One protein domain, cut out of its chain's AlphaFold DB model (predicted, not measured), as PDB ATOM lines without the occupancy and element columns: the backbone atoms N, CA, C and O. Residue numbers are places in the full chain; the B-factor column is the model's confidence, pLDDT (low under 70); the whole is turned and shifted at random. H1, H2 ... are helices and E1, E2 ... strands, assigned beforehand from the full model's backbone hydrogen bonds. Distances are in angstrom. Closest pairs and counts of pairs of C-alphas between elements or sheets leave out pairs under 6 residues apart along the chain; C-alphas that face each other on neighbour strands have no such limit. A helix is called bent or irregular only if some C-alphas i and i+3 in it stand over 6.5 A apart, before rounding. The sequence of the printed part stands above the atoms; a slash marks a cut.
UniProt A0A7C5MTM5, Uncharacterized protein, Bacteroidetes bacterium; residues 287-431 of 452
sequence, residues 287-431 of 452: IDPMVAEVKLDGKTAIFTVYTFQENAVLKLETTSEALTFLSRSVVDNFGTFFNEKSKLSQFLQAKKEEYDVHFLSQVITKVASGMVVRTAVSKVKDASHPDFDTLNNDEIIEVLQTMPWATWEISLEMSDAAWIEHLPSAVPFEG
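AT A GLANCE: This is residues 287 to 431 of the 452 residues of an uncharacterized protein of Bacteroidetes bacterium (UniProt A0A7C5MTM5). One twisted sheet of four strands runs along the length of the domain, with helices H1, H2 and H3 clustered at one end and H4 beyond the other end. H1 crosses over one face of the sheet, H3 packs on H1, and H2 packs on H3. The printed part has 145 residues with four named helices and four named strands, in the order E1 E2 H1 H2 H3 E3 H4 E4; the sheet order is E1 E2 E4 E3, all antiparallel, and the class is mixed, helices and strands. The whole is compact, with a radius of gyration of the C-alphas of 16.9 A, and spans 55 by 26 by 25 A.

HOW THE PARTS SIT: E1, residues 290 to 297, bends by 52 degrees at residue 293 and forms a hairpin with E2, residues 300 to 306; N 295 and O 302 are 2.8 A apart. Residues 290 to 291 of E1 also pair, antiparallel, with residues 429 to 430. E2 neighbours E4, residues 406 to 414, with N 303 and O 410 at 2.7 A. E4 neighbours the edge strand E3, residues 372 to 379, with N 411 and O 376 at 2.8 A. H1, residues 319 to 327, is on the sheet at a height of 8.9 A, over E2 and E4, and runs across the strands, at 71 degrees to E2 on the local plane. H3, residues 360 to 371, touches H1, the closest C-alphas being those of Ser 320 and Ala 368, 5.0 A apart; their steep tilt of 68 degrees is only just short of about perpendicular. H3 only grazes the sheet, with residues 368 to 371. H2, residues 343 to 354, touches H3 with residues 348 to 352 alone; the closest C-alphas, of Lys 352 and Val 363, are 5.9 A apart. H4, residues 393 to 401, touches no helix and is not on the sheet. In H1, H2 and H4 every O i to N i+4 pair is within hydrogen-bond range; in H3, 5 of 8 are.

IN THESE COORDINATES: E1 begins at C-alpha 290 (12.677, -39.411, -23.012) and is 20.9 A long; E2 measures 19.5 A. H1 measures 12.0 A, H2 16.1 A and H3 15.1 A. H3 is irregular, with C-alphas 366 and 369 7.7 A apart. E3 measures 20.7 A and H4, from C-alpha 393 (3.640, -19.211, -27.161), 12.2 A. E4 measures 23.2 A and ends at C-alpha 414 (15.324, -60.179, -21.188).

THE WHOLE: The two C-alphas farthest apart, of Glu 354 and Thr 390, are 55.4 A apart. The printed part has no cut. The links E2 to H1, H1 to H2 and E3 to H4 are long. Mean pLDDT of the printed part is 88.7; residues 403 to 404 are under 70.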
ATOM      1  N   ILE A 287      17.939 -31.047 -22.375       77.56
ATOM      2  CA  ILE A 287      16.887 -32.023 -22.117       77.56
ATOM      3  C   ILE A 287      17.410 -33.402 -22.463       77.56
ATOM      4  O   ILE A 287      17.923 -33.639 -23.564       77.56
ATOM      5  N   ASP A 288      17.231 -34.300 -21.512       79.12
ATOM      6  CA  ASP A 288      17.557 -35.696 -21.672       79.12
ATOM      7  C   ASP A 288      16.588 -36.412 -22.620       79.12
ATOM      8  O   ASP A 288      15.413 -36.045 -22.727       79.12
ATOM      9  N   PRO A 289      17.051 -37.457 -23.328       83.75
ATOM     10  CA  PRO A 289      16.159 -38.326 -24.077       83.75
ATOM     11  C   PRO A 289      15.049 -38.863 -23.178       83.75
ATOM     12  O   PRO A 289      15.261 -39.126 -21.997       83.75
ATOM     13  N   MET A 290      13.876 -39.070 -23.753       85.50
ATOM     14  CA  MET A 290      12.677 -39.411 -23.012       85.50
ATOM     15  C   MET A 290      12.076 -40.718 -23.502       85.50
ATOM     16  O   MET A 290      11.828 -40.864 -24.697       85.50
ATOM     17  N   VAL A 291      11.777 -41.646 -22.599       87.44
ATOM     18  CA  VAL A 291      11.039 -42.869 -22.931       87.44
ATOM     19  C   VAL A 291       9.548 -42.571 -22.862       87.44
ATOM     20  O   VAL A 291       8.993 -42.398 -21.780       87.44
ATOM     21  N   ALA A 292       8.903 -42.479 -24.022       80.75
ATOM     22  CA  ALA A 292       7.506 -42.059 -24.119       80.75
ATOM     23  C   ALA A 292       6.528 -43.234 -24.198       80.75
ATOM     24  O   ALA A 292       5.431 -43.168 -23.651       80.75
ATOM     25  N   GLU A 293       6.926 -44.305 -24.882       86.25
ATOM     26  CA  GLU A 293       6.084 -45.477 -25.095       86.25
ATOM     27  C   GLU A 293       6.897 -46.753 -24.935       86.25
ATOM     28  O   GLU A 293       8.088 -46.801 -25.256       86.25
ATOM     29  N   VAL A 294       6.220 -47.813 -24.502       92.50
ATOM     30  CA  VAL A 294       6.786 -49.153 -24.424       92.50
ATOM     31  C   VAL A 294       5.799 -50.176 -24.969       92.50
ATOM     32  O   VAL A 294       4.608 -50.150 -24.659       92.50
ATOM     33  N   LYS A 295       6.298 -51.089 -25.799       95.06
ATOM     34  CA  LYS A 295       5.561 -52.242 -26.322       95.06
ATOM     35  C   LYS A 295       6.260 -53.511 -25.874       95.06
ATOM     36  O   LYS A 295       7.483 -53.593 -25.936       95.06
ATOM     37  N   LEU A 296       5.485 -54.495 -25.432       96.81
ATOM     38  CA  LEU A 296       6.014 -55.787 -25.009       96.81
ATOM     39  C   LEU A 296       5.707 -56.863 -26.048       96.81
ATOM     40  O   LEU A 296       4.580 -56.946 -26.535       96.81
ATOM     41  N   ASP A 297       6.696 -57.704 -26.326       96.06
ATOM     42  CA  ASP A 297       6.569 -58.925 -27.118       96.06
ATOM     43  C   ASP A 297       7.293 -60.075 -26.400       96.06
ATOM     44  O   ASP A 297       8.512 -60.245 -26.488       96.06
ATOM     45  N   GLY A 298       6.540 -60.829 -25.594       95.44
ATOM     46  CA  GLY A 298       7.078 -61.908 -24.767       95.44
ATOM     47  C   GLY A 298       8.100 -61.404 -23.744       95.44
ATOM     48  O   GLY A 298       7.731 -60.797 -22.743       95.44
ATOM     49  N   LYS A 299       9.384 -61.698 -23.985       96.88
ATOM     50  CA  LYS A 299      10.514 -61.268 -23.140       96.88
ATOM     51  C   LYS A 299      11.205 -60.003 -23.655       96.88
ATOM     52  O   LYS A 299      12.222 -59.597 -23.099       96.88
ATOM     53  N   THR A 300      10.676 -59.402 -24.714       98.00
ATOM     54  CA  THR A 300      11.257 -58.228 -25.357       98.00
ATOM     55  C   THR A 300      10.437 -56.991 -25.025       98.00
ATOM     56  O   THR A 300       9.215 -56.994 -25.174       98.00
ATOM     57  N   ALA A 301      11.111 -55.924 -24.610       97.75
ATOM     58  CA  ALA A 301      10.540 -54.594 -24.469       97.75
ATOM     59  C   ALA A 301      11.098 -53.674 -25.561       97.75
ATOM     60  O   ALA A 301      12.315 -53.546 -25.707       97.75
ATOM     61  N   ILE A 302      10.206 -53.040 -26.319       96.94
ATOM     62  CA  ILE A 302      10.521 -52.074 -27.373       96.94
ATOM     63  C   ILE A 302      10.098 -50.693 -26.881       96.94
ATOM     64  O   ILE A 302       8.911 -50.421 -26.701       96.94
ATOM     65  N   PHE A 303      11.076 -49.828 -26.658       94.75
ATOM     66  CA  PHE A 303      10.915 -48.479 -26.142       94.75
ATOM     67  C   PHE A 303      10.997 -47.471 -27.277       94.75
ATOM     68  O   PHE A 303      11.966 -47.461 -28.038       94.75
ATOM     69  N   THR A 304      10.015 -46.579 -27.344       91.94
ATOM     70  CA  THR A 304      10.070 -45.415 -28.228       91.94
ATOM     71  C   THR A 304      10.664 -44.246 -27.459       91.94
ATOM     72  O   THR A 304      10.120 -43.830 -26.431       91.94
ATOM     73  N   VAL A 305      11.783 -43.723 -27.960       89.62
ATOM     74  CA  VAL A 305      12.570 -42.683 -27.293       89.62
ATOM     75  C   VAL A 305      12.551 -41.384 -28.096       89.62
ATOM     76  O   VAL A 305      12.827 -41.346 -29.304       89.62
ATOM     77  N   TYR A 306      12.193 -40.304 -27.409       87.19
ATOM     78  CA  TYR A 306      12.067 -38.955 -27.952       87.19
ATOM     79  C   TYR A 306      13.317 -38.162 -27.582       87.19
ATOM     80  O   TYR A 306      13.741 -38.162 -26.430       87.19
ATOM     81  N   THR A 307      13.912 -37.474 -28.551       85.00
ATOM     82  CA  THR A 307      14.988 -36.517 -28.302       85.00
ATOM     83  C   THR A 307      14.730 -35.235 -29.074       85.00
ATOM     84  O   THR A 307      14.245 -35.262 -30.204       85.00
ATOM     85  N   PHE A 308      15.074 -34.114 -28.449       80.44
ATOM     86  CA  PHE A 308      15.043 -32.794 -29.075       80.44
ATOM     87  C   PHE A 308      16.418 -32.375 -29.599       80.44
ATOM     88  O   PHE A 308      16.543 -31.359 -30.269       80.44
ATOM     89  N   GLN A 309      17.460 -33.158 -29.321       80.69
ATOM     90  CA  GLN A 309      18.808 -32.851 -29.773       80.69
ATOM     91  C   GLN A 309      19.022 -33.419 -31.183       80.69
ATOM     92  O   GLN A 309      19.093 -34.634 -31.365       80.69
ATOM     93  N   GLU A 310      19.193 -32.546 -32.177       77.94
ATOM     94  CA  GLU A 310      19.428 -32.921 -33.588       77.94
ATOM     95  C   GLU A 310      20.570 -33.939 -33.758       77.94
ATOM     96  O   GLU A 310      20.482 -34.882 -34.550       77.94
ATOM     97  N   ASN A 311      21.614 -33.795 -32.938       78.75
ATOM     98  CA  ASN A 311      22.820 -34.620 -32.968       78.75
ATOM     99  C   ASN A 311      22.933 -35.586 -31.778       78.75
ATOM    100  O   ASN A 311      24.038 -36.043 -31.479       78.75
ATOM    101  N   ALA A 312      21.831 -35.895 -31.081       80.56
ATOM    102  CA  ALA A 312      21.869 -36.906 -30.027       80.56
ATOM    103  C   ALA A 312      22.365 -38.240 -30.589       80.56
ATOM    104  O   ALA A 312      21.903 -38.709 -31.632       80.56
ATOM    105  N   VAL A 313      23.279 -38.867 -29.854       83.69
ATOM    106  CA  VAL A 313      23.740 -40.229 -30.103       83.69
ATOM    107  C   VAL A 313      23.327 -41.063 -28.904       83.69
ATOM    108  O   VAL A 313      23.897 -40.940 -27.824       83.69
ATOM    109  N   LEU A 314      22.310 -41.894 -29.102       85.75
ATOM    110  CA  LEU A 314      21.824 -42.819 -28.092       85.75
ATOM    111  C   LEU A 314      22.590 -44.139 -28.221       85.75
ATOM    112  O   LEU A 314      22.661 -44.707 -29.315       85.75
ATOM    113  N   LYS A 315      23.166 -44.630 -27.125       86.50
ATOM    114  CA  LYS A 315      23.933 -45.878 -27.106       86.50
ATOM    115  C   LYS A 315      23.666 -46.657 -25.827       86.50
ATOM    116  O   LYS A 315      23.563 -46.072 -24.758       86.50
ATOM    117  N   LEU A 316      23.598 -47.974 -25.979       88.00
ATOM    118  CA  LEU A 316      23.613 -48.959 -24.904       88.00
ATOM    119  C   LEU A 316      24.615 -50.033 -25.328       88.00
ATOM    120  O   LEU A 316      24.282 -50.924 -26.112       88.00
ATOM    121  N   GLU A 317      25.865 -49.873 -24.909       87.25
ATOM    122  CA  GLU A 317      26.991 -50.718 -25.318       87.25
ATOM    123  C   GLU A 317      27.157 -51.922 -24.376       87.25
ATOM    124  O   GLU A 317      27.676 -52.961 -24.788       87.25
ATOM    125  N   THR A 318      26.665 -51.823 -23.137       89.31
ATOM    126  CA  THR A 318      26.760 -52.886 -22.124       89.31
ATOM    127  C   THR A 318      25.396 -53.361 -21.618       89.31
ATOM    128  O   THR A 318      24.390 -52.646 -21.650       89.31
ATOM    129  N   THR A 319      25.353 -54.585 -21.082       91.88
ATOM    130  CA  THR A 319      24.162 -55.102 -20.391       91.88
ATOM    131  C   THR A 319      23.840 -54.288 -19.136       91.88
ATOM    132  O   THR A 319      22.668 -54.113 -18.814       91.88
ATOM    133  N   SER A 320      24.847 -53.746 -18.442       90.94
ATOM    134  CA  SER A 320      24.663 -52.890 -17.262       90.94
ATOM    135  C   SER A 320      24.012 -51.553 -17.599       90.94
ATOM    136  O   SER A 320      23.123 -51.121 -16.866       90.94
ATOM    137  N   GLU A 321      24.384 -50.918 -18.712       89.94
ATOM    138  CA  GLU A 321      23.688 -49.726 -19.214       89.94
ATOM    139  C   GLU A 321      22.237 -50.060 -19.575       89.94
ATOM    140  O   GLU A 321      21.325 -49.338 -19.177       89.94
ATOM    141  N   ALA A 322      22.003 -51.190 -20.249       92.88
ATOM    142  CA  ALA A 322      20.657 -51.633 -20.612       92.88
ATOM    143  C   ALA A 322      19.773 -51.919 -19.385       92.88
ATOM    144  O   ALA A 322      18.617 -51.494 -19.339       92.88
ATOM    145  N   LEU A 323      20.311 -52.592 -18.363       93.50
ATOM    146  CA  LEU A 323      19.582 -52.839 -17.118       93.50
ATOM    147  C   LEU A 323      19.392 -51.549 -16.311       93.50
ATOM    148  O   LEU A 323      18.340 -51.371 -15.701       93.50
ATOM    149  N   THR A 324      20.359 -50.626 -16.336       91.00
ATOM    150  CA  THR A 324      20.200 -49.309 -15.702       91.00
ATOM    151  C   THR A 324      19.070 -48.533 -16.362       91.00
ATOM    152  O   THR A 324      18.171 -48.070 -15.661       91.00
ATOM    153  N   PHE A 325      19.057 -48.470 -17.694       90.94
ATOM    154  CA  PHE A 325      17.975 -47.871 -18.469       90.94
ATOM    155  C   PHE A 325      16.617 -48.480 -18.105       90.94
ATOM    156  O   PHE A 325      15.690 -47.751 -17.761       90.94
ATOM    157  N   LEU A 326      16.510 -49.813 -18.088       93.25
ATOM    158  CA  LEU A 326      15.277 -50.495 -17.695       93.25
ATOM    159  C   LEU A 326      14.866 -50.140 -16.258       93.25
ATOM    160  O   LEU A 326      13.690 -49.888 -15.999       93.25
ATOM    161  N   SER A 327      15.819 -50.095 -15.323       91.38
ATOM    162  CA  SER A 327      15.541 -49.848 -13.905       91.38
ATOM    163  C   SER A 327      14.937 -48.469 -13.630       91.38
ATOM    164  O   SER A 327      14.177 -48.342 -12.675       91.38
ATOM    165  N   ARG A 328      15.163 -47.465 -14.493       87.81
ATOM    166  CA  ARG A 328      14.555 -46.121 -14.376       87.81
ATOM    167  C   ARG A 328      13.025 -46.134 -14.357       87.81
ATOM    168  O   ARG A 328      12.406 -45.214 -13.843       87.81
ATOM    169  N   SER A 329      12.411 -47.197 -14.867       88.56
ATOM    170  CA  SER A 329      10.959 -47.400 -14.790       88.56
ATOM    171  C   SER A 329      10.449 -47.825 -13.403       88.56
ATOM    172  O   SER A 329       9.236 -47.904 -13.202       88.56
ATOM    173  N   VAL A 330      11.344 -48.119 -12.451       89.44
ATOM    174  CA  VAL A 330      10.993 -48.552 -11.087       89.44
ATOM    175  C   VAL A 330      11.790 -47.865  -9.974       89.44
ATOM    176  O   VAL A 330      11.401 -47.994  -8.808       89.44
ATOM    177  N   VAL A 331      12.865 -47.138 -10.308       85.44
ATOM    178  CA  VAL A 331      13.686 -46.366  -9.360       85.44
ATOM    179  C   VAL A 331      13.806 -44.898  -9.747       85.44
ATOM    180  O   VAL A 331      13.895 -44.567 -10.928       85.44
ATOM    181  N   ASP A 332      13.842 -44.020  -8.747       76.19
ATOM    182  CA  ASP A 332      14.093 -42.591  -8.938       76.19
ATOM    183  C   ASP A 332      15.590 -42.279  -9.168       76.19
ATOM    184  O   ASP A 332      16.452 -43.163  -9.208       76.19
ATOM    185  N   ASN A 333      15.920 -40.990  -9.303       70.31
ATOM    186  CA  ASN A 333      17.299 -40.523  -9.485       70.31
ATOM    187  C   ASN A 333      18.219 -40.759  -8.276       70.31
ATOM    188  O   ASN A 333      19.439 -40.692  -8.423       70.31
ATOM    189  N   PHE A 334      17.659 -41.072  -7.109       70.75
ATOM    190  CA  PHE A 334      18.392 -41.400  -5.888       70.75
ATOM    191  C   PHE A 334      18.501 -42.918  -5.661       70.75
ATOM    192  O   PHE A 334      19.144 -43.360  -4.705       70.75
ATOM    193  N   GLY A 335      17.921 -43.730  -6.552       76.25
ATOM    194  CA  GLY A 335      17.875 -45.184  -6.427       76.25
ATOM    195  C   GLY A 335      16.820 -45.685  -5.436       76.25
ATOM    196  O   GLY A 335      16.912 -46.833  -4.991       76.25
ATOM    197  N   THR A 336      15.842 -44.852  -5.077       82.38
ATOM    198  CA  THR A 336      14.671 -45.235  -4.281       82.38
ATOM    199  C   THR A 336      13.658 -45.937  -5.177       82.38
ATOM    200  O   THR A 336      13.319 -45.444  -6.252       82.38
ATOM    201  N   PHE A 337      13.142 -47.083  -4.734       86.31
ATOM    202  CA  PHE A 337      12.130 -47.832  -5.473       86.31
ATOM    203  C   PHE A 337      10.747 -47.202  -5.275       86.31
ATOM    204  O   PHE A 337      10.230 -47.196  -4.164       86.31
ATOM    205  N   PHE A 338      10.118 -46.714  -6.346       83.81
ATOM    206  CA  PHE A 338       8.732 -46.218  -6.291       83.81
ATOM    207  C   PHE A 338       7.706 -47.275  -6.726       83.81
ATOM    208  O   PHE A 338       6.515 -47.150  -6.443       83.81
ATOM    209  N   ASN A 339       8.155 -48.344  -7.395       83.69
ATOM    210  CA  ASN A 339       7.333 -49.505  -7.733       83.69
ATOM    211  C   ASN A 339       7.854 -50.761  -7.022       83.69
ATOM    212  O   ASN A 339       8.365 -51.690  -7.648       83.69
ATOM    213  N   GLU A 340       7.739 -50.785  -5.696       86.62
ATOM    214  CA  GLU A 340       8.247 -51.864  -4.827       86.62
ATOM    215  C   GLU A 340       7.616 -53.240  -5.105       86.62
ATOM    216  O   GLU A 340       8.146 -54.274  -4.705       86.62
ATOM    217  N   LYS A 341       6.472 -53.276  -5.800       89.75
ATOM    218  CA  LYS A 341       5.757 -54.519  -6.120       89.75
ATOM    219  C   LYS A 341       6.250 -55.201  -7.391       89.75
ATOM    220  O   LYS A 341       5.879 -56.350  -7.612       89.75
ATOM    221  N   SER A 342       7.036 -54.523  -8.228       93.69
ATOM    222  CA  SER A 342       7.572 -55.162  -9.429       93.69
ATOM    223  C   SER A 342       8.596 -56.236  -9.056       93.69
ATOM    224  O   SER A 342       9.408 -56.042  -8.145       93.69
ATOM    225  N   LYS A 343       8.610 -57.351  -9.792       95.06
ATOM    226  CA  LYS A 343       9.634 -58.392  -9.604       95.06
ATOM    227  C   LYS A 343      11.049 -57.865  -9.818       95.06
ATOM    228  O   LYS A 343      11.960 -58.288  -9.112       95.06
ATOM    229  N   LEU A 344      11.233 -56.919 -10.744       95.06
ATOM    230  CA  LEU A 344      12.520 -56.254 -10.947       95.06
ATOM    231  C   LEU A 344      12.968 -55.512  -9.678       95.06
ATOM    232  O   LEU A 344      14.092 -55.723  -9.225       95.06
ATOM    233  N   SER A 345      12.094 -54.700  -9.073       94.56
ATOM    234  CA  SER A 345      12.391 -53.981  -7.825       94.56
ATOM    235  C   SER A 345      12.739 -54.932  -6.691       94.56
ATOM    236  O   SER A 345      13.779 -54.773  -6.060       94.56
ATOM    237  N   GLN A 346      11.901 -55.946  -6.466       95.25
ATOM    238  CA  GLN A 346      12.097 -56.923  -5.393       95.25
ATOM    239  C   GLN A 346      13.415 -57.676  -5.551       95.25
ATOM    240  O   GLN A 346      14.157 -57.842  -4.585       95.25
ATOM    241  N   PHE A 347      13.741 -58.094  -6.778       95.50
ATOM    242  CA  PHE A 347      15.003 -58.759  -7.068       95.50
ATOM    243  C   PHE A 347      16.203 -57.838  -6.819       95.50
ATOM    244  O   PHE A 347      17.142 -58.229  -6.126       95.50
ATOM    245  N   LEU A 348      16.177 -56.613  -7.350       94.38
ATOM    246  CA  LEU A 348      17.268 -55.653  -7.178       94.38
ATOM    247  C   LEU A 348      17.458 -55.262  -5.706       94.38
ATOM    248  O   LEU A 348      18.596 -55.152  -5.254       94.38
ATOM    249  N   GLN A 349      16.370 -55.103  -4.951       94.00
ATOM    250  CA  GLN A 349      16.403 -54.832  -3.515       94.00
ATOM    251  C   GLN A 349      16.995 -56.010  -2.734       94.00
ATOM    252  O   GLN A 349      17.937 -55.815  -1.969       94.00
ATOM    253  N   ALA A 350      16.537 -57.237  -2.996       94.25
ATOM    254  CA  ALA A 350      17.086 -58.434  -2.361       94.25
ATOM    255  C   ALA A 350      18.583 -58.609  -2.664       94.25
ATOM    256  O   ALA A 350      19.363 -58.948  -1.779       94.25
ATOM    257  N   LYS A 351      19.019 -58.325  -3.900       94.31
ATOM    258  CA  LYS A 351      20.441 -58.369  -4.269       94.31
ATOM    259  C   LYS A 351      21.263 -57.243  -3.658       94.31
ATOM    260  O   LYS A 351      22.430 -57.459  -3.341       94.31
ATOM    261  N   LYS A 352      20.671 -56.065  -3.456       92.75
ATOM    262  CA  LYS A 352      21.302 -54.967  -2.716       92.75
ATOM    263  C   LYS A 352      21.616 -55.381  -1.278       92.75
ATOM    264  O   LYS A 352      22.723 -55.129  -0.812       92.75
ATOM    265  N   GLU A 353      20.669 -56.047  -0.620       92.88
ATOM    266  CA  GLU A 353      20.827 -56.593   0.733       92.88
ATOM    267  C   GLU A 353      21.822 -57.763   0.767       92.88
ATOM    268  O   GLU A 353      22.717 -57.780   1.607       92.88
ATOM    269  N   GLU A 354      21.727 -58.709  -0.174       94.56
ATOM    270  CA  GLU A 354      22.628 -59.870  -0.274       94.56
ATOM    271  C   GLU A 354      24.095 -59.466  -0.470       94.56
ATOM    272  O   GLU A 354      24.991 -60.078   0.112       94.56
ATOM    273  N   TYR A 355      24.349 -58.453  -1.300       92.31
ATOM    274  CA  TYR A 355      25.701 -57.968  -1.574       92.31
ATOM    275  C   TYR A 355      26.209 -56.946  -0.557       92.31
ATOM    276  O   TYR A 355      27.375 -56.567  -0.658       92.31
ATOM    277  N   ASP A 356      25.369 -56.512   0.387       91.94
ATOM    278  CA  ASP A 356      25.679 -55.469   1.372       91.94
ATOM    279  C   ASP A 356      26.240 -54.191   0.716       91.94
ATOM    280  O   ASP A 356      27.311 -53.683   1.051       91.94
ATOM    281  N   VAL A 357      25.531 -53.696  -0.305       88.31
ATOM    282  CA  VAL A 357      25.950 -52.522  -1.085       88.31
ATOM    283  C   VAL A 357      25.025 -51.331  -0.881       88.31
ATOM    284  O   VAL A 357      23.798 -51.438  -0.884       88.31
ATOM    285  N   HIS A 358      25.614 -50.140  -0.771       84.38
ATOM    286  CA  HIS A 358      24.846 -48.906  -0.591       84.38
ATOM    287  C   HIS A 358      24.170 -48.424  -1.882       84.38
ATOM    288  O   HIS A 358      23.050 -47.906  -1.828       84.38
ATOM    289  N   PHE A 359      24.805 -48.630  -3.042       85.00
ATOM    290  CA  PHE A 359      24.353 -48.081  -4.323       85.00
ATOM    291  C   PHE A 359      23.806 -49.155  -5.263       85.00
ATOM    292  O   PHE A 359      24.426 -50.195  -5.478       85.00
ATOM    293  N   LEU A 360      22.665 -48.864  -5.895       87.50
ATOM    294  CA  LEU A 360      22.016 -49.773  -6.842       87.50
ATOM    295  C   LEU A 360      22.889 -50.085  -8.071       87.50
ATOM    296  O   LEU A 360      22.869 -51.207  -8.572       87.50
ATOM    297  N   SER A 361      23.707 -49.133  -8.524       87.06
ATOM    298  CA  SER A 361      24.633 -49.324  -9.650       87.06
ATOM    299  C   SER A 361      25.616 -50.483  -9.428       87.06
ATOM    300  O   SER A 361      25.958 -51.197 -10.373       87.06
ATOM    301  N   GLN A 362      26.017 -50.734  -8.176       87.44
ATOM    302  CA  GLN A 362      26.892 -51.852  -7.813       87.44
ATOM    303  C   GLN A 362      26.179 -53.203  -7.956       87.44
ATOM    304  O   GLN A 362      26.798 -54.181  -8.372       87.44
ATOM    305  N   VAL A 363      24.875 -53.255  -7.664       90.62
ATOM    306  CA  VAL A 363      24.038 -54.443  -7.898       90.62
ATOM    307  C   VAL A 363      23.866 -54.682  -9.391       90.62
ATOM    308  O   VAL A 363      24.144 -55.779  -9.866       90.62
ATOM    309  N   ILE A 364      23.451 -53.650 -10.136       91.38
ATOM    310  CA  ILE A 364      23.178 -53.732 -11.578       91.38
ATOM    311  C   ILE A 364      24.396 -54.267 -12.332       91.38
ATOM    312  O   ILE A 364      24.268 -55.192 -13.130       91.38
ATOM    313  N   THR A 365      25.586 -53.756 -12.020       87.06
ATOM    314  CA  THR A 365      26.859 -54.234 -12.583       87.06
ATOM    315  C   THR A 365      27.035 -55.747 -12.434       87.06
ATOM    316  O   THR A 365      27.474 -56.422 -13.362       87.06
ATOM    317  N   LYS A 366      26.671 -56.292 -11.270       88.50
ATOM    318  CA  LYS A 366      26.868 -57.706 -10.939       88.50
ATOM    319  C   LYS A 366      25.833 -58.627 -11.572       88.50
ATOM    320  O   LYS A 366      26.144 -59.787 -11.781       88.50
ATOM    321  N   VAL A 367      24.615 -58.153 -11.837       92.69
ATOM    322  CA  VAL A 367      23.501 -59.028 -12.259       92.69
ATOM    323  C   VAL A 367      23.108 -58.862 -13.727       92.69
ATOM    324  O   VAL A 367      22.450 -59.739 -14.285       92.69
ATOM    325  N   ALA A 368      23.510 -57.767 -14.379       92.75
ATOM    326  CA  ALA A 368      22.990 -57.387 -15.689       92.75
ATOM    327  C   ALA A 368      23.231 -58.409 -16.805       92.75
ATOM    328  O   ALA A 368      22.312 -58.665 -17.579       92.75
ATOM    329  N   SER A 369      24.418 -59.021 -16.887       89.94
ATOM    330  CA  SER A 369      24.720 -60.053 -17.898       89.94
ATOM    331  C   SER A 369      23.890 -61.325 -17.729       89.94
ATOM    332  O   SER A 369      23.660 -62.033 -18.704       89.94
ATOM    333  N   GLY A 370      23.374 -61.578 -16.524       91.31
ATOM    334  CA  GLY A 370      22.412 -62.646 -16.291       91.31
ATOM    335  C   GLY A 370      20.985 -62.263 -16.705       91.31
ATOM    336  O   GLY A 370      20.166 -63.138 -16.961       91.31
ATOM    337  N   MET A 371      20.648 -60.975 -16.779       94.56
ATOM    338  CA  MET A 371      19.268 -60.525 -17.019       94.56
ATOM    339  C   MET A 371      19.010 -60.082 -18.458       94.56
ATOM    340  O   MET A 371      17.939 -60.354 -18.998       94.56
ATOM    341  N   VAL A 372      19.958 -59.376 -19.070       95.44
ATOM    342  CA  VAL A 372      19.815 -58.800 -20.410       95.44
ATOM    343  C   VAL A 372      20.436 -59.756 -21.420       95.44
ATOM    344  O   VAL A 372      21.648 -59.958 -21.429       95.44
ATOM    345  N   VAL A 373      19.600 -60.339 -22.279       95.56
ATOM    346  CA  VAL A 373      20.018 -61.274 -23.335       95.56
ATOM    347  C   VAL A 373      20.545 -60.505 -24.536       95.56
ATOM    348  O   VAL A 373      21.586 -60.848 -25.099       95.56
ATOM    349  N   ARG A 374      19.816 -59.466 -24.951       95.69
ATOM    350  CA  ARG A 374      20.140 -58.699 -26.152       95.69
ATOM    351  C   ARG A 374      19.667 -57.262 -26.031       95.69
ATOM    352  O   ARG A 374      18.573 -56.996 -25.546       95.69
ATOM    353  N   THR A 375      20.470 -56.362 -26.584       95.69
ATOM    354  CA  THR A 375      20.143 -54.945 -26.726       95.69
ATOM    355  C   THR A 375      20.283 -54.537 -28.185       95.69
ATOM    356  O   THR A 375      21.236 -54.931 -28.862       95.69
ATOM    357  N   ALA A 376      19.339 -53.746 -28.679       96.06
ATOM    358  CA  ALA A 376      19.448 -53.063 -29.959       96.06
ATOM    359  C   ALA A 376      18.988 -51.613 -29.805       96.06
ATOM    360  O   ALA A 376      17.968 -51.346 -29.177       96.06
ATOM    361  N   VAL A 377      19.741 -50.687 -30.390       94.94
ATOM    362  CA  VAL A 377      19.406 -49.261 -30.430       94.94
ATOM    363  C   VAL A 377      19.408 -48.836 -31.888       94.94
ATOM    364  O   VAL A 377      20.382 -49.080 -32.603       94.94
ATOM    365  N   SER A 378      18.318 -48.228 -32.344       94.44
ATOM    366  CA  SER A 378      18.182 -47.789 -33.730       94.44
ATOM    367  C   SER A 378      17.597 -46.386 -33.816       94.44
ATOM    368  O   SER A 378      16.679 -46.030 -33.078       94.44
ATOM    369  N   LYS A 379      18.157 -45.570 -34.713       92.81
ATOM    370  CA  LYS A 379      17.624 -44.243 -35.018       92.81
ATOM    371  C   LYS A 379      16.479 -44.406 -36.011       92.81
ATOM    372  O   LYS A 379      16.686 -44.935 -37.100       92.81
ATOM    373  N   VAL A 380      15.290 -43.956 -35.629       91.81
ATOM    374  CA  VAL A 380      14.078 -44.017 -36.461       91.81
ATOM    375  C   VAL A 380      14.046 -42.837 -37.433       91.81
ATOM    376  O   VAL A 380      13.753 -43.013 -38.613       91.81
ATOM    377  N   LYS A 381      14.373 -41.635 -36.945       89.31
ATOM    378  CA  LYS A 381      14.524 -40.406 -37.738       89.31
ATOM    379  C   LYS A 381      15.425 -39.405 -37.015       89.31
ATOM    380  O   LYS A 381      15.673 -39.531 -35.816       89.31
ATOM    381  N   ASP A 382      15.898 -38.401 -37.743       86.25
ATOM    382  CA  ASP A 382      16.541 -37.237 -37.137       86.25
ATOM    383  C   ASP A 382      15.532 -36.434 -36.309       86.25
ATOM    384  O   ASP A 382      14.352 -36.342 -36.667       86.25
ATOM    385  N   ALA A 383      15.990 -35.872 -35.184       81.75
ATOM    386  CA  ALA A 383      15.187 -34.894 -34.464       81.75
ATOM    387  C   ALA A 383      15.054 -33.665 -35.367       81.75
ATOM    388  O   ALA A 383      16.055 -33.119 -35.822       81.75
ATOM    389  N   SER A 384      13.821 -33.261 -35.648       81.25
ATOM    390  CA  SER A 384      13.534 -32.059 -36.419       81.25
ATOM    391  C   SER A 384      12.388 -31.338 -35.746       81.25
ATOM    392  O   SER A 384      11.298 -31.904 -35.655       81.25
ATOM    393  N   HIS A 385      12.622 -30.113 -35.307       83.62
ATOM    394  CA  HIS A 385      11.608 -29.210 -34.782       83.62
ATOM    395  C   HIS A 385      11.700 -27.867 -35.503       83.62
ATOM    396  O   HIS A 385      12.762 -27.540 -36.039       83.62
ATOM    397  N   PRO A 386      10.603 -27.089 -35.574       87.19
ATOM    398  CA  PRO A 386      10.714 -25.713 -36.020       87.19
ATOM    399  C   PRO A 386      11.656 -24.941 -35.091       87.19
ATOM    400  O   PRO A 386      11.960 -25.366 -33.971       87.19
ATOM    401  N   ASP A 387      12.114 -23.790 -35.565       89.62
ATOM    402  CA  ASP A 387      12.825 -22.848 -34.717       89.62
ATOM    403  C   ASP A 387      11.828 -22.215 -33.737       89.62
ATOM    404  O   ASP A 387      11.164 -21.227 -34.057       89.62
ATOM    405  N   PHE A 388      11.675 -22.827 -32.559       89.62
ATOM    406  CA  PHE A 388      10.743 -22.370 -31.525       89.62
ATOM    407  C   PHE A 388      11.003 -20.921 -31.096       89.62
ATOM    408  O   PHE A 388      10.073 -20.250 -30.664       89.62
ATOM    409  N   ASP A 389      12.227 -20.412 -31.261       89.62
ATOM    410  CA  ASP A 389      12.565 -19.029 -30.921       89.62
ATOM    411  C   ASP A 389      11.961 -18.007 -31.908       89.62
ATOM    412  O   ASP A 389      11.944 -16.807 -31.626       89.62
ATOM    413  N   THR A 390      11.420 -18.471 -33.042       91.94
ATOM    414  CA  THR A 390      10.685 -17.653 -34.028       91.94
ATOM    415  C   THR A 390       9.167 -17.689 -33.863       91.94
ATOM    416  O   THR A 390       8.470 -16.924 -34.531       91.94
ATOM    417  N   LEU A 391       8.658 -18.560 -32.989       91.62
ATOM    418  CA  LEU A 391       7.233 -18.789 -32.766       91.62
ATOM    419  C   LEU A 391       6.742 -18.039 -31.520       91.62
ATOM    420  O   LEU A 391       7.502 -17.781 -30.584       91.62
ATOM    421  N   ASN A 392       5.454 -17.704 -31.484       90.25
ATOM    422  CA  ASN A 392       4.798 -17.242 -30.259       90.25
ATOM    423  C   ASN A 392       4.362 -18.425 -29.371       90.25
ATOM    424  O   ASN A 392       4.372 -19.576 -29.797       90.25
ATOM    425  N   ASN A 393       3.960 -18.153 -28.124       89.62
ATOM    426  CA  ASN A 393       3.640 -19.211 -27.161       89.62
ATOM    427  C   ASN A 393       2.482 -20.123 -27.601       89.62
ATOM    428  O   ASN A 393       2.554 -21.326 -27.354       89.62
ATOM    429  N   ASP A 394       1.460 -19.594 -28.277       90.06
ATOM    430  CA  ASP A 394       0.330 -20.398 -28.760       90.06
ATOM    431  C   ASP A 394       0.772 -21.337 -29.892       90.06
ATOM    432  O   ASP A 394       0.460 -22.528 -29.871       90.06
ATOM    433  N   GLU A 395       1.576 -20.829 -30.832       92.06
ATOM    434  CA  GLU A 395       2.182 -21.620 -31.913       92.06
ATOM    435  C   GLU A 395       3.116 -22.704 -31.361       92.06
ATOM    436  O   GLU A 395       3.100 -23.845 -31.824       92.06
ATOM    437  N   ILE A 396       3.917 -22.377 -30.339       90.88
ATOM    438  CA  ILE A 396       4.785 -23.355 -29.677       90.88
ATOM    439  C   ILE A 396       3.941 -24.458 -29.035       90.88
ATOM    440  O   ILE A 396       4.243 -25.637 -29.218       90.88
ATOM    441  N   ILE A 397       2.884 -24.104 -28.302       89.44
ATOM    442  CA  ILE A 397       1.993 -25.081 -27.664       89.44
ATOM    443  C   ILE A 397       1.359 -26.000 -28.711       89.44
ATOM    444  O   ILE A 397       1.371 -27.217 -28.517       89.44
ATOM    445  N   GLU A 398       0.860 -25.452 -29.821       89.62
ATOM    446  CA  GLU A 398       0.296 -26.240 -30.921       89.62
ATOM    447  C   GLU A 398       1.326 -27.240 -31.464       89.62
ATOM    448  O   GLU A 398       1.057 -28.441 -31.532       89.62
ATOM    449  N   VAL A 399       2.547 -26.780 -31.751       87.94
ATOM    450  CA  VAL A 399       3.637 -27.645 -32.220       87.94
ATOM    451  C   VAL A 399       3.956 -28.738 -31.197       87.94
ATOM    452  O   VAL A 399       3.999 -29.917 -31.554       87.94
ATOM    453  N   LEU A 400       4.139 -28.393 -29.922       84.06
ATOM    454  CA  LEU A 400       4.458 -29.356 -28.861       84.06
ATOM    455  C   LEU A 400       3.356 -30.414 -28.671       84.06
ATOM    456  O   LEU A 400       3.659 -31.560 -28.324       84.06
ATOM    457  N   GLN A 401       2.094 -30.057 -28.929       80.75
ATOM    458  CA  GLN A 401       0.945 -30.964 -28.860       80.75
ATOM    459  C   GLN A 401       0.843 -31.919 -30.057       80.75
ATOM    460  O   GLN A 401       0.270 -32.999 -29.911       80.75
ATOM    461  N   THR A 402       1.433 -31.593 -31.212       75.38
ATOM    462  CA  THR A 402       1.378 -32.416 -32.444       75.38
ATOM    463  C   THR A 402       2.262 -33.675 -32.423       75.38
ATOM    464  O   THR A 402       2.679 -34.162 -33.472       75.38
ATOM    465  N   MET A 403       2.537 -34.238 -31.237       65.56
ATOM    466  CA  MET A 403       3.252 -35.510 -31.054       65.56
ATOM    467  C   MET A 403       2.847 -36.567 -32.107       65.56
ATOM    468  O   MET A 403       1.654 -36.680 -32.408       65.56
ATOM    469  N   PRO A 404       3.797 -37.368 -32.648       62.59
ATOM    470  CA  PRO A 404       5.033 -37.803 -31.982       62.59
ATOM    471  C   PRO A 404       6.376 -37.316 -32.574       62.59
ATOM    472  O   PRO A 404       6.630 -37.306 -33.784       62.59
ATOM    473  N   TRP A 405       7.319 -37.065 -31.660       72.44
ATOM    474  CA  TRP A 405       8.721 -36.703 -31.923       72.44
ATOM    475  C   TRP A 405       9.667 -37.913 -31.873       72.44
ATOM    476  O   TRP A 405      10.859 -37.755 -31.653       72.44
ATOM    477  N   ALA A 406       9.144 -39.130 -32.051       76.62
ATOM    478  CA  ALA A 406       9.923 -40.365 -31.967       76.62
ATOM    479  C   ALA A 406      11.184 -40.319 -32.831       76.62
ATOM    480  O   ALA A 406      11.096 -40.207 -34.048       76.62
ATOM    481  N   THR A 407      12.349 -40.432 -32.206       86.44
ATOM    482  CA  THR A 407      13.650 -40.340 -32.891       86.44
ATOM    483  C   THR A 407      14.445 -41.629 -32.818       86.44
ATOM    484  O   THR A 407      15.238 -41.917 -33.712       86.44
ATOM    485  N   TRP A 408      14.215 -42.421 -31.774       93.12
ATOM    486  CA  TRP A 408      14.969 -43.629 -31.486       93.12
ATOM    487  C   TRP A 408      14.035 -44.743 -31.028       93.12
ATOM    488  O   TRP A 408      12.996 -44.494 -30.417       93.12
ATOM    489  N   GLU A 409      14.446 -45.970 -31.305       94.69
ATOM    490  CA  GLU A 409      13.849 -47.184 -30.770       94.69
ATOM    491  C   GLU A 409      14.939 -47.980 -30.048       94.69
ATOM    492  O   GLU A 409      16.021 -48.215 -30.600       94.69
ATOM    493  N   ILE A 410      14.657 -48.382 -28.809       95.69
ATOM    494  CA  ILE A 410      15.497 -49.300 -28.037       95.69
ATOM    495  C   ILE A 410      14.733 -50.608 -27.882       95.69
ATOM    496  O   ILE A 410      13.600 -50.603 -27.423       95.69
ATOM    497  N   SER A 411      15.359 -51.732 -28.201       97.19
ATOM    498  CA  SER A 411      14.821 -53.064 -27.936       97.19
ATOM    499  C   SER A 411      15.695 -53.771 -26.909       97.19
ATOM    500  O   SER A 411      16.893 -53.943 -27.142       97.19
ATOM    501  N   LEU A 412      15.091 -54.215 -25.808       97.38
ATOM    502  CA  LEU A 412      15.732 -55.023 -24.771       97.38
ATOM    503  C   LEU A 412      15.067 -56.395 -24.694       97.38
ATOM    504  O   LEU A 412      13.889 -56.493 -24.363       97.38
ATOM    505  N   GLU A 413      15.822 -57.449 -24.983       97.69
ATOM    506  CA  GLU A 413      15.412 -58.834 -24.756       97.69
ATOM    507  C   GLU A 413      15.935 -59.294 -23.397       97.69
ATOM    508  O   GLU A 413      17.141 -59.247 -23.126       97.69
ATOM    509  N   MET A 414      15.025 -59.753 -22.547       97.06
ATOM    510  CA  MET A 414      15.324 -60.179 -21.188       97.06
ATOM    511  C   MET A 414      15.376 -61.702 -21.078       97.06
ATOM    512  O   MET A 414      14.738 -62.438 -21.830       97.06
ATOM    513  N   SER A 415      16.101 -62.194 -20.079       96.44
ATOM    514  CA  SER A 415      16.171 -63.623 -19.765       96.44
ATOM    515  C   SER A 415      14.813 -64.186 -19.325       96.44
ATOM    516  O   SER A 415      14.504 -65.359 -19.571       96.44
ATOM    517  N   ASP A 416      13.967 -63.334 -18.743       95.81
ATOM    518  CA  ASP A 416      12.627 -63.641 -18.263       95.81
ATOM    519  C   ASP A 416      11.654 -62.472 -18.486       95.81
ATOM    520  O   ASP A 416      12.026 -61.308 -18.341       95.81
ATOM    521  N   ALA A 417      10.390 -62.781 -18.796       95.81
ATOM    522  CA  ALA A 417       9.339 -61.774 -18.962       95.81
ATOM    523  C   ALA A 417       8.970 -61.104 -17.627       95.81
ATOM    524  O   ALA A 417       8.510 -59.963 -17.612       95.81
ATOM    525  N   ALA A 418       9.226 -61.782 -16.501       95.31
ATOM    526  CA  ALA A 418       9.064 -61.238 -15.155       95.31
ATOM    527  C   ALA A 418       9.813 -59.909 -14.939       95.31
ATOM    528  O   ALA A 418       9.378 -59.083 -14.144       95.31
ATOM    529  N   TRP A 419      10.918 -59.675 -15.653       95.62
ATOM    530  CA  TRP A 419      11.736 -58.469 -15.498       95.62
ATOM    531  C   TRP A 419      11.160 -57.219 -16.152       95.62
ATOM    532  O   TRP A 419      11.664 -56.130 -15.898       95.62
ATOM    533  N   ILE A 420      10.138 -57.368 -16.993       96.38
ATOM    534  CA  ILE A 420       9.523 -56.279 -17.763       96.38
ATOM    535  C   ILE A 420       8.011 -56.189 -17.544       96.38
ATOM    536  O   ILE A 420       7.336 -55.392 -18.192       96.38
ATOM    537  N   GLU A 421       7.461 -56.973 -16.613       94.81
ATOM    538  CA  GLU A 421       6.018 -57.041 -16.357       94.81
ATOM    539  C   GLU A 421       5.420 -55.721 -15.849       94.81
ATOM    540  O   GLU A 421       4.219 -55.494 -15.976       94.81
ATOM    541  N   HIS A 422       6.246 -54.838 -15.286       92.69
ATOM    542  CA  HIS A 422       5.838 -53.535 -14.757       92.69
ATOM    543  C   HIS A 422       5.756 -52.438 -15.823       92.69
ATOM    544  O   HIS A 422       5.108 -51.414 -15.598       92.69
ATOM    545  N   LEU A 423       6.386 -52.643 -16.983       93.38
ATOM    546  CA  LEU A 423       6.475 -51.644 -18.047       93.38
ATOM    547  C   LEU A 423       5.120 -51.185 -18.615       93.38
ATOM    548  O   LEU A 423       5.010 -49.998 -18.905       93.38
ATOM    549  N   PRO A 424       4.058 -52.014 -18.719       90.19
ATOM    550  CA  PRO A 424       2.756 -51.542 -19.197       90.19
ATOM    551  C   PRO A 424       2.125 -50.463 -18.306       90.19
ATOM    552  O   PRO A 424       1.266 -49.716 -18.762       90.19
ATOM    553  N   SER A 425       2.535 -50.395 -17.035       84.50
ATOM    554  CA  SER A 425       2.125 -49.361 -16.075       84.50
ATOM    555  C   SER A 425       3.169 -48.266 -15.860       84.50
ATOM    556  O   SER A 425       2.953 -47.385 -15.028       84.50
ATOM    557  N   ALA A 426       4.307 -48.325 -16.556       80.94
ATOM    558  CA  ALA A 426       5.347 -47.323 -16.408       80.94
ATOM    559  C   ALA A 426       4.854 -45.981 -16.959       80.94
ATOM    560  O   ALA A 426       4.342 -45.891 -18.076       80.94
ATOM    561  N   VAL A 427       5.023 -44.933 -16.158       76.75
ATOM    562  CA  VAL A 427       4.908 -43.560 -16.646       76.75
ATOM    563  C   VAL A 427       6.120 -43.237 -17.520       76.75
ATOM    564  O   VAL A 427       7.162 -43.874 -17.353       76.75
ATOM    565  N   PRO A 428       6.015 -42.261 -18.434       79.19
ATOM    566  CA  PRO A 428       7.166 -41.800 -19.193       79.19
ATOM    567  C   PRO A 428       8.345 -41.455 -18.252       79.19
ATOM    568  O   PRO A 428       8.140 -40.769 -17.249       79.19
ATOM    569  N   PHE A 429       9.564 -41.907 -18.570       79.88
ATOM    570  CA  PHE A 429      10.762 -41.726 -17.732       79.88
ATOM    571  C   PHE A 429      12.002 -41.288 -18.530       79.88
ATOM    572  O   PHE A 429      12.085 -41.471 -19.746       79.88
ATOM    573  N   GLU A 430      12.974 -40.708 -17.826       78.69
ATOM    574  CA  GLU A 430      14.233 -40.214 -18.392       78.69
ATOM    575  C   GLU A 430      15.071 -41.359 -18.990       78.69
ATOM    576  O   GLU A 430      15.332 -42.374 -18.342       78.69
ATOM    577  N   GLY A 431      15.510 -41.183 -20.232       75.00
ATOM    578  CA  GLY A 431      16.354 -42.107 -20.987       75.00
ATOM    579  C   GLY A 431      17.820 -41.675 -21.077       75.00
ATOM    580  O   GLY A 431      18.506 -42.125 -21.991       75.00
TER     581      GLY A 431